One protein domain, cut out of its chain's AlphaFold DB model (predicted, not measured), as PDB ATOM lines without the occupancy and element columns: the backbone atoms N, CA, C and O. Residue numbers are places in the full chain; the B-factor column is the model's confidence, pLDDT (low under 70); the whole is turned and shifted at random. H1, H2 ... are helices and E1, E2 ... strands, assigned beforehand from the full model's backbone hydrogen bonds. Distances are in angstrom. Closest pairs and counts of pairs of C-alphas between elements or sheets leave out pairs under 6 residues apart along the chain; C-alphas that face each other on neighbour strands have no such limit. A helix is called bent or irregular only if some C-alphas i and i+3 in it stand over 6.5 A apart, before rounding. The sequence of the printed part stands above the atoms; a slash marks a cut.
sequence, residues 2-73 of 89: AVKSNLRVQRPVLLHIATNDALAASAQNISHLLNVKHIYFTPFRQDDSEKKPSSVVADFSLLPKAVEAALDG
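Overview. This is residues 2 to 73 of the 89 residues of an uncharacterized protein of Caproicibacterium amylolyticum (UniProt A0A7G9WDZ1). Two short parallel strands, E1 and E2, lie side by side in the middle of an elongated body, with H2 on one side of them and the longer H3 roughly on the opposite side, while H1 sits near the beginning of E1. Toward the other end of the long axis, residues 18 to 19 and 44 to 45 form short antiparallel pairings with the third strand, E3, and beyond these the loop of residues 47 to 53 makes the far end. The printed part has 72 residues, with three named helices and three named strands in the order H1, E1, H2, E2, E3, H3; the sheet has the order E1, E2 and is parallel, and the class is mixed, helices and strands, with 36 residues in named elements. The whole is only just compact, close to loose, with a radius of gyration of the C-alphas of 13.0 A, and spans 41 by 25 by 18 A.

Along the chain. The sheet is made of E1, residues 13 to 15, and E2, residues 39 to 41, where E1 measures 6.5 A and E2 7.0 A from first to last C-alpha. E1 begins at C-alpha 13, at (295.924, 251.053, 263.907). H3, the longest helix, has residues 60 to 71 and measures 17.4 A, ending at C-alpha 71, at (300.736, 255.796, 269.748). H3 is irregular: C-alphas 61 and 64 are 7.4 A apart. H2 has residues 27 to 34 and measures 10.5 A. H1, residues 2 to 8, measures 10.0 A and begins at C-alpha 2, at (299.197, 243.972, 258.362). E3, residues 56 to 58, measures 6.8 A and pairs with no named strand.

Arrangement. E1 and E2 are parallel neighbours, with 33 degrees between their directions. C-alphas 14 and 40 face each other at 4.7 A, and across the pair N 15 and O 40, at 2.8 A, and N 40 and O 13, at 2.9 A, are within hydrogen-bond range. E1, H2 and E2 form a strand-helix-strand unit, two parallel neighbour strands with a helix between them along the chain, and its crossover is right-handed. The closest C-alphas of H3 and E2 are those of Ala 70 and Tyr 40, at 6.2 A. The closest C-alphas of H3 and E1 are those of Ala 70 and Leu 14, at 6.7 A. For H2 and E2 the closest C-alphas are those of Leu 33 and Ile 39, at 6.7 A. For H1 and E1 they are those of Val 3 and Val 13, also 6.7 A apart. H1 and E2 are only just apart, with their closest C-alphas 8.3 A from each other. H1, H2 and H3 each touch no helix. E3 is apart from E1, and only just apart from E2, at 8.2 A. E3 and H3 meet only through their link. In H1 and H2 every O i to N i+4 pair is within hydrogen-bond range, and in H3 6 of 8 are.

Size, cuts and confidence. The two C-alphas farthest apart in the domain are those of Val 9 and Glu 50, at 41.7 A, while the first and last printed C-alphas, those of Ala 2 and Gly 73, are 18.4 A apart. The printed part has no cut. The links from E1 to H2, with 11 residues, and from E2 to E3, with 14, are long; those from H1 to E1, H2 to E2 and E3 to H3 are tight. The mean pLDDT of the printed part is 97.4, and no printed residue is under 70.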
ATOM      1  N   ALA A   2     298.617 242.932 257.493       94.00
ATOM      2  CA  ALA A   2     299.197 243.972 258.362       94.00
ATOM      3  C   ALA A   2     298.298 244.445 259.529       94.00
ATOM      4  O   ALA A   2     298.684 244.304 260.686       94.00
ATOM      5  N   VAL A   3     297.079 244.926 259.246       96.88
ATOM      6  CA  VAL A   3     296.133 245.400 260.281       96.88
ATOM      7  C   VAL A   3     295.812 244.301 261.296       96.88
ATOM      8  O   VAL A   3     295.962 244.499 262.497       96.88
ATOM      9  N   LYS A   4     295.452 243.105 260.816       97.44
ATOM     10  CA  LYS A   4     295.158 241.941 261.667       97.44
ATOM     11  C   LYS A   4     296.335 241.583 262.579       97.44
ATOM     12  O   LYS A   4     296.127 241.319 263.760       97.44
ATOM     13  N   SER A   5     297.554 241.559 262.041       97.75
ATOM     14  CA  SER A   5     298.754 241.246 262.818       97.75
ATOM     15  C   SER A   5     299.031 242.306 263.884       97.75
ATOM     16  O   SER A   5     299.341 241.927 265.007       97.75
ATOM     17  N   ASN A   6     298.851 243.598 263.580       97.00
ATOM     18  CA  ASN A   6     298.993 244.677 264.565       97.00
ATOM     19  C   ASN A   6     297.972 244.548 265.700       97.00
ATOM     20  O   ASN A   6     298.358 244.561 266.866       97.00
ATOM     21  N   LEU A   7     296.694 244.331 265.374       97.25
ATOM     22  CA  LEU A   7     295.642 244.162 266.381       97.25
ATOM     23  C   LEU A   7     295.859 242.913 267.247       97.25
ATOM     24  O   LEU A   7     295.597 242.947 268.447       97.25
ATOM     25  N   ARG A   8     296.401 241.824 266.678       97.75
ATOM     26  CA  ARG A   8     296.755 240.607 267.433       97.75
ATOM     27  C   ARG A   8     297.780 240.879 268.536       97.75
ATOM     28  O   ARG A   8     297.718 240.231 269.574       97.75
ATOM     29  N   VAL A   9     298.705 241.811 268.310       97.50
ATOM     30  CA  VAL A   9     299.707 242.237 269.301       97.50
ATOM     31  C   VAL A   9     299.343 243.566 269.969       97.50
ATOM     32  O   VAL A   9     300.219 244.236 270.505       97.50
ATOM     33  N   GLN A  10     298.063 243.958 269.920       97.00
ATOM     34  CA  GLN A  10     297.522 245.167 270.558       97.00
ATOM     35  C   GLN A  10     298.223 246.472 270.147       97.00
ATOM     36  O   GLN A  10     298.214 247.461 270.879       97.00
ATOM     37  N   ARG A  11     298.830 246.503 268.955       97.69
ATOM     38  CA  ARG A  11     299.416 247.727 268.405       97.69
ATOM     39  C   ARG A  11     298.326 248.605 267.790       97.69
ATOM     40  O   ARG A  11     297.427 248.067 267.136       97.69
ATOM     41  N   PRO A  12     298.422 249.936 267.953       98.19
ATOM     42  CA  PRO A  12     297.437 250.860 267.415       98.19
ATOM     43  C   PRO A  12     297.400 250.799 265.885       98.19
ATOM     44  O   PRO A  12     298.430 250.692 265.216       98.19
ATOM     45  N   VAL A  13     296.193 250.895 265.334       98.50
ATOM     46  CA  VAL A  13     295.924 251.053 263.907       98.50
ATOM     47  C   VAL A  13     295.157 252.353 263.725       98.50
ATOM     48  O   VAL A  13     294.043 252.497 264.217       98.50
ATOM     49  N   LEU A  14     295.757 253.296 263.002       98.50
ATOM     50  CA  LEU A  14     295.107 254.542 262.625       98.50
ATOM     51  C   LEU A  14     294.493 254.403 261.229       98.50
ATOM     52  O   LEU A  14     295.175 254.012 260.282       98.50
ATOM     53  N   LEU A  15     293.217 254.749 261.103       98.44
ATOM     54  CA  LEU A  15     292.480 254.781 259.849       98.44
ATOM     55  C   LEU A  15     292.329 256.226 259.364       98.44
ATOM     56  O   LEU A  15     291.936 257.123 260.112       98.44
ATOM     57  N   HIS A  16     292.627 256.440 258.086       98.38
ATOM     58  CA  HIS A  16     292.417 257.703 257.390       98.38
ATOM     59  C   HIS A  16     291.373 257.468 256.297       98.38
ATOM     60  O   HIS A  16     291.695 256.963 255.223       98.38
ATOM     61  N   ILE A  17     290.101 257.721 256.617       98.00
ATOM     62  CA  ILE A  17     288.986 257.397 255.721       98.00
ATOM     63  C   ILE A  17     288.833 258.455 254.627       98.00
ATOM     64  O   ILE A  17     288.938 259.649 254.886       98.00
ATOM     65  N   ALA A  18     288.561 258.009 253.407       97.62
ATOM     66  CA  ALA A  18     288.219 258.864 252.279       97.62
ATOM     67  C   ALA A  18     287.322 258.053 251.342       97.62
ATOM     68  O   ALA A  18     287.812 257.286 250.515       97.62
ATOM     69  N   THR A  19     286.007 258.148 251.529       98.00
ATOM     70  CA  THR A  19     285.042 257.407 250.707       98.00
ATOM     71  C   THR A  19     283.755 258.198 250.517       98.00
ATOM     72  O   THR A  19     283.342 258.963 251.391       98.00
ATOM     73  N   ASN A  20     283.123 258.016 249.359       96.94
ATOM     74  CA  ASN A  20     281.924 258.747 248.951       96.94
ATOM     75  C   ASN A  20     280.615 258.165 249.519       96.94
ATOM     76  O   ASN A  20     279.560 258.776 249.362       96.94
ATOM     77  N   ASP A  21     280.683 257.019 250.196       97.56
ATOM     78  CA  ASP A  21     279.559 256.287 250.786       97.56
ATOM     79  C   ASP A  21     279.678 256.145 252.318       97.56
ATOM     80  O   ASP A  21     279.011 255.308 252.933       97.56
ATOM     81  N   ALA A  22     280.532 256.957 252.947       97.88
ATOM     82  CA  ALA A  22     280.836 256.895 254.374       97.88
ATOM     83  C   ALA A  22     279.605 257.098 255.267       97.88
ATOM     84  O   ALA A  22     279.533 256.508 256.341       97.88
ATOM     85  N   LEU A  23     278.637 257.907 254.825       97.44
ATOM     86  CA  LEU A  23     277.341 258.102 255.493       97.44
ATOM     87  C   LEU A  23     276.211 257.280 254.846       97.44
ATOM     88  O   LEU A  23     275.038 257.592 255.022       97.44
ATOM     89  N   ALA A  24     276.557 256.251 254.070       97.81
ATOM     90  CA  ALA A  24     275.631 255.326 253.422       97.81
ATOM     91  C   ALA A  24     276.034 253.871 253.739       97.81
ATOM     92  O   ALA A  24     276.059 253.485 254.906       97.81
ATOM     93  N   ALA A  25     276.358 253.056 252.731       97.56
ATOM     94  CA  ALA A  25     276.668 251.636 252.918       97.56
ATOM     95  C   ALA A  25     277.863 251.405 253.862       97.56
ATOM     96  O   ALA A  25     277.819 250.520 254.718       97.56
ATOM     97  N   SER A  26     278.902 252.240 253.774       98.25
ATOM     98  CA  SER A  26     280.089 252.130 254.628       98.25
ATOM     99  C   SER A  26     279.882 252.637 256.062       98.25
ATOM    100  O   SER A  26     280.723 252.366 256.923       98.25
ATOM    101  N   ALA A  27     278.761 253.301 256.369       98.06
ATOM    102  CA  ALA A  27     278.509 253.870 257.694       98.06
ATOM    103  C   ALA A  27     278.487 252.806 258.801       98.06
ATOM    104  O   ALA A  27     279.034 253.017 259.886       98.06
ATOM    105  N   GLN A  28     277.912 251.631 258.523       97.75
ATOM    106  CA  GLN A  28     277.878 250.514 259.475       97.75
ATOM    107  C   GLN A  28     279.288 250.004 259.794       97.75
ATOM    108  O   GLN A  28     279.616 249.761 260.952       97.75
ATOM    109  N   ASN A  29     280.156 249.921 258.785       98.25
ATOM    110  CA  ASN A  29     281.534 249.473 258.964       98.25
ATOM    111  C   ASN A  29     282.358 250.501 259.750       98.25
ATOM    112  O   ASN A  29     283.066 250.137 260.686       98.25
ATOM    113  N   ILE A  30     282.243 251.788 259.409       98.31
ATOM    114  CA  ILE A  30     282.972 252.866 260.094       98.31
ATOM    115  C   ILE A  30     282.525 252.969 261.556       98.31
ATOM    116  O   ILE A  30     283.363 252.991 262.455       98.31
ATOM    117  N   SER A  31     281.214 252.974 261.807       96.62
ATOM    118  CA  SER A  31     280.663 253.032 263.168       96.62
ATOM    119  C   SER A  31     281.025 251.809 264.004       96.62
ATOM    120  O   SER A  31     281.362 251.955 265.178       96.62
ATOM    121  N   HIS A  32     281.046 250.618 263.404       98.31
ATOM    122  CA  HIS A  32     281.543 249.425 264.075       98.31
ATOM    123  C   HIS A  32     283.007 249.597 264.502       98.31
ATOM    124  O   HIS A  32     283.339 249.371 265.666       98.31
ATOM    125  N   LEU A  33     283.869 250.052 263.588       98.19
ATOM    126  CA  LEU A  33     285.299 250.235 263.840       98.19
ATOM    127  C   LEU A  33     285.602 251.334 264.870       98.19
ATOM    128  O   LEU A  33     286.584 251.206 265.596       98.19
ATOM    129  N   LEU A  34     284.753 252.361 264.998       97.44
ATOM    130  CA  LEU A  34     284.864 253.393 266.042       97.44
ATOM    131  C   LEU A  34     284.800 252.826 267.471       97.44
ATOM    132  O   LEU A  34     285.337 253.438 268.389       97.44
ATOM    133  N   ASN A  35     284.168 251.664 267.664       96.44
ATOM    134  CA  ASN A  35     284.051 250.995 268.964       96.44
ATOM    135  C   ASN A  35     285.120 249.899 269.189       96.44
ATOM    136  O   ASN A  35     285.124 249.225 270.221       96.44
ATOM    137  N   VAL A  36     286.024 249.667 268.233       97.69
ATOM    138  CA  VAL A  36     287.025 248.595 268.329       97.69
ATOM    139  C   VAL A  36     288.286 249.091 269.036       97.69
ATOM    140  O   VAL A  36     288.876 250.106 268.674       97.69
ATOM    141  N   LYS A  37     288.754 248.331 270.035       97.25
ATOM    142  CA  LYS A  37     290.001 248.638 270.753       97.25
ATOM    143  C   LYS A  37     291.197 248.700 269.800       97.25
ATOM    144  O   LYS A  37     291.338 247.855 268.919       97.25
ATOM    145  N   HIS A  38     292.090 249.655 270.054       98.31
ATOM    146  CA  HIS A  38     293.305 249.911 269.270       98.31
ATOM    147  C   HIS A  38     293.059 250.343 267.818       98.31
ATOM    148  O   HIS A  38     294.016 250.417 267.047       98.31
ATOM    149  N   ILE A  39     291.816 250.658 267.445       98.62
ATOM    150  CA  ILE A  39     291.504 251.343 266.195       98.62
ATOM    151  C   ILE A  39     291.239 252.812 266.507       98.62
ATOM    152  O   ILE A  39     290.462 253.149 267.395       98.62
ATOM    153  N   TYR A  40     291.911 253.678 265.760       98.75
ATOM    154  CA  TYR A  40     291.819 255.126 265.870       98.75
ATOM    155  C   TYR A  40     291.526 255.711 264.497       98.75
ATOM    156  O   TYR A  40     291.797 255.085 263.471       98.75
ATOM    157  N   PHE A  41     291.028 256.938 264.464       98.75
ATOM    158  CA  PHE A  41     290.710 257.641 263.228       98.75
ATOM    159  C   PHE A  41     291.431 258.978 263.166       98.75
ATOM    160  O   PHE A  41     291.540 259.695 264.162       98.75
ATOM    161  N   THR A  42     291.890 259.343 261.973       98.75
ATOM    162  CA  THR A  42     292.210 260.746 261.705       98.75
ATOM    163  C   THR A  42     290.896 261.529 261.680       98.75
ATOM    164  O   THR A  42     289.960 261.045 261.042       98.75
ATOM    165  N   PRO A  43     290.790 262.695 262.345       98.62
ATOM    166  CA  PRO A  43     289.559 263.476 262.336       98.62
ATOM    167  C   PRO A  43     289.044 263.764 260.923       98.62
ATOM    168  O   PRO A  43     289.832 264.006 260.006       98.62
ATOM    169  N   PHE A  44     287.727 263.720 260.750       98.06
ATOM    170  CA  PHE A  44     287.087 263.705 259.436       98.06
ATOM    171  C   PHE A  44     285.807 264.542 259.380       98.06
ATOM    172  O   PHE A  44     285.209 264.869 260.405       98.06
ATOM    173  N   ARG A  45     285.391 264.895 258.160       97.31
ATOM    174  CA  ARG A  45     284.177 265.673 257.847       97.31
ATOM    175  C   ARG A  45     283.619 265.286 256.483       97.31
ATOM    176  O   ARG A  45     284.321 264.671 255.683       97.31
ATOM    177  N   GLN A  46     282.391 265.708 256.194       96.31
ATOM    178  CA  GLN A  46     281.929 265.768 254.809       96.31
ATOM    179  C   GLN A  46     282.766 266.790 254.035       96.31
ATOM    180  O   GLN A  46     282.969 267.911 254.505       96.31
ATOM    181  N   ASP A  47     283.265 266.397 252.870       93.94
ATOM    182  CA  ASP A  47     284.112 267.241 252.028       93.94
ATOM    183  C   ASP A  47     283.298 268.094 251.043       93.94
ATOM    184  O   ASP A  47     283.627 269.254 250.820       93.94
ATOM    185  N   ASP A  48     282.200 267.557 250.504       93.31
ATOM    186  CA  ASP A  48     281.219 268.320 249.722       93.31
ATOM    187  C   ASP A  48     279.803 267.801 249.993       93.31
ATOM    188  O   ASP A  48     279.313 266.902 249.311       93.31
ATOM    189  N   SER A  49     279.131 268.371 250.994       91.88
ATOM    190  CA  SER A  49     277.794 267.928 251.412       91.88
ATOM    191  C   SER A  49     276.702 268.154 250.360       91.88
ATOM    192  O   SER A  49     275.665 267.502 250.429       91.88
ATOM    193  N   GLU A  50     276.910 269.057 249.396       91.75
ATOM    194  CA  GLU A  50     275.927 269.350 248.344       91.75
ATOM    195  C   GLU A  50     276.057 268.376 247.173       91.75
ATOM    196  O   GLU A  50     275.069 267.786 246.744       91.75
ATOM    197  N   LYS A  51     277.277 268.192 246.649       93.56
ATOM    198  CA  LYS A  51     277.500 267.323 245.480       93.56
ATOM    199  C   LYS A  51     277.683 265.859 245.862       93.56
ATOM    200  O   LYS A  51     277.425 264.978 245.047       93.56
ATOM    201  N   LYS A  52     278.167 265.590 247.076       94.38
ATOM    202  CA  LYS A  52     278.516 264.252 247.567       94.38
ATOM    203  C   LYS A  52     278.002 264.071 249.004       94.38
ATOM    204  O   LYS A  52     278.799 263.918 249.929       94.38
ATOM    205  N   PRO A  53     276.675 264.052 249.217       94.81
ATOM    206  CA  PRO A  53     276.075 264.091 250.554       94.81
ATOM    207  C   PRO A  53     276.510 262.936 251.466       94.81
ATOM    208  O   PRO A  53     276.543 263.100 252.680       94.81
ATOM    209  N   SER A  54     276.895 261.785 250.914       97.25
ATOM    210  CA  SER A  54     277.366 260.640 251.703       97.25
ATOM    211  C   SER A  54     278.888 260.567 251.870       97.25
ATOM    212  O   SER A  54     279.379 259.664 252.548       97.25
ATOM    213  N   SER A  55     279.632 261.498 251.269       97.44
ATOM    214  CA  SER A  55     281.093 261.497 251.245       97.44
ATOM    215  C   SER A  55     281.684 262.070 252.519       97.44
ATOM    216  O   SER A  55     281.235 263.105 253.008       97.44
ATOM    217  N   VAL A  56     282.707 261.395 253.040       97.50
ATOM    218  CA  VAL A  56     283.497 261.833 254.193       97.50
ATOM    219  C   VAL A  56     284.964 261.598 253.892       97.50
ATOM    220  O   VAL A  56     285.360 260.526 253.420       97.50
ATOM    221  N   VAL A  57     285.773 262.602 254.210       97.75
ATOM    222  CA  VAL A  57     287.220 262.572 254.038       97.75
ATOM    223  C   VAL A  57     287.878 263.041 255.333       97.75
ATOM    224  O   VAL A  57     287.459 264.021 255.958       97.75
ATOM    225  N   ALA A  58     288.891 262.299 255.761       98.25
ATOM    226  CA  ALA A  58     289.745 262.662 256.872       98.25
ATOM    227  C   ALA A  58     290.702 263.799 256.494       98.25
ATOM    228  O   ALA A  58     291.126 263.949 255.350       98.25
ATOM    229  N   ASP A  59     291.039 264.632 257.473       97.62
ATOM    230  CA  ASP A  59     291.881 265.803 257.258       97.62
ATOM    231  C   ASP A  59     293.365 265.405 257.287       97.62
ATOM    232  O   ASP A  59     293.922 265.090 258.343       97.62
ATOM    233  N   PHE A  60     294.019 265.392 256.121       96.69
ATOM    234  CA  PHE A  60     295.435 265.015 255.990       96.69
ATOM    235  C   PHE A  60     296.371 265.882 256.836       96.69
ATOM    236  O   PHE A  60     297.403 265.388 257.293       96.69
ATOM    237  N   SER A  61     296.007 267.141 257.106       97.69
ATOM    238  CA  SER A  61     296.820 268.026 257.948       97.69
ATOM    239  C   SER A  61     296.900 267.544 259.404       97.69
ATOM    240  O   SER A  61     297.857 267.853 260.115       97.69
ATOM    241  N   LEU A  62     295.925 266.742 259.845       98.38
ATOM    242  CA  LEU A  62     295.849 266.196 261.198       98.38
ATOM    243  C   LEU A  62     296.460 264.798 261.316       98.38
ATOM    244  O   LEU A  62     296.572 264.292 262.433       98.38
ATOM    245  N   LEU A  63     296.885 264.180 260.209       98.19
ATOM    246  CA  LEU A  63     297.426 262.820 260.208       98.19
ATOM    247  C   LEU A  63     298.633 262.653 261.156       98.19
ATOM    248  O   LEU A  63     298.595 261.716 261.952       98.19
ATOM    249  N   PRO A  64     299.650 263.547 261.184       98.44
ATOM    250  CA  PRO A  64     300.771 263.405 262.120       98.44
ATOM    251  C   PRO A  64     300.324 263.425 263.589       98.44
ATOM    252  O   PRO A  64     300.677 262.534 264.358       98.44
ATOM    253  N   LYS A  65     299.450 264.372 263.956       98.56
ATOM    254  CA  LYS A  65     298.900 264.483 265.320       98.56
ATOM    255  C   LYS A  65     298.048 263.272 265.697       98.56
ATOM    256  O   LYS A  65     298.029 262.849 266.849       98.56
ATOM    257  N   ALA A  66     297.315 262.719 264.731       98.69
ATOM    258  CA  ALA A  66     296.496 261.536 264.941       98.69
ATOM    259  C   ALA A  66     297.360 260.283 265.156       98.69
ATOM    260  O   ALA A  66     297.003 259.442 265.978       98.69
ATOM    261  N   VAL A  67     298.511 260.181 264.477       98.50
ATOM    262  CA  VAL A  67     299.500 259.118 264.715       98.50
ATOM    263  C   VAL A  67     300.078 259.225 266.124       98.50
ATOM    264  O   VAL A  67     300.076 258.227 266.838       98.50
ATOM    265  N   GLU A  68     300.514 260.413 266.548       98.62
ATOM    266  CA  GLU A  68     301.034 260.642 267.905       98.62
ATOM    267  C   GLU A  68     300.009 260.249 268.979       98.62
ATOM    268  O   GLU A  68     300.310 259.459 269.872       98.62
ATOM    269  N   ALA A  69     298.759 260.706 268.847       98.62
ATOM    270  CA  ALA A  69     297.695 260.347 269.781       98.62
ATOM    271  C   ALA A  69     297.427 258.831 269.815       98.62
ATOM    272  O   ALA A  69     297.283 258.256 270.895       98.62
ATOM    273  N   ALA A  70     297.400 258.173 268.650       98.44
ATOM    274  CA  ALA A  70     297.182 256.733 268.556       98.44
ATOM    275  C   ALA A  70     298.327 255.925 269.192       98.44
ATOM    276  O   ALA A  70     298.069 254.897 269.818       98.44
ATOM    277  N   LEU A  71     299.578 256.390 269.070       98.25
ATOM    278  CA  LEU A  71     300.736 255.796 269.748       98.25
ATOM    279  C   LEU A  71     300.625 255.899 271.276       98.25
ATOM    280  O   LEU A  71     300.990 254.950 271.965       98.25
ATOM    281  N   ASP A  72     300.020 256.973 271.789       98.12
ATOM    282  CA  ASP A  72     299.676 257.134 273.211       98.12
ATOM    283  C   ASP A  72     298.407 256.366 273.630       98.12
ATOM    284  O   ASP A  72     297.924 256.501 274.756       98.12
ATOM    285  N   GLY A  73     297.809 255.592 272.723       97.75
ATOM    286  CA  GLY A  73     296.589 254.839 272.984       97.75
ATOM    287  C   GLY A  73     295.317 255.692 273.050       97.75
ATOM    288  O   GLY A  73     294.287 255.212 273.532       97.75
TER     289      GLY A  73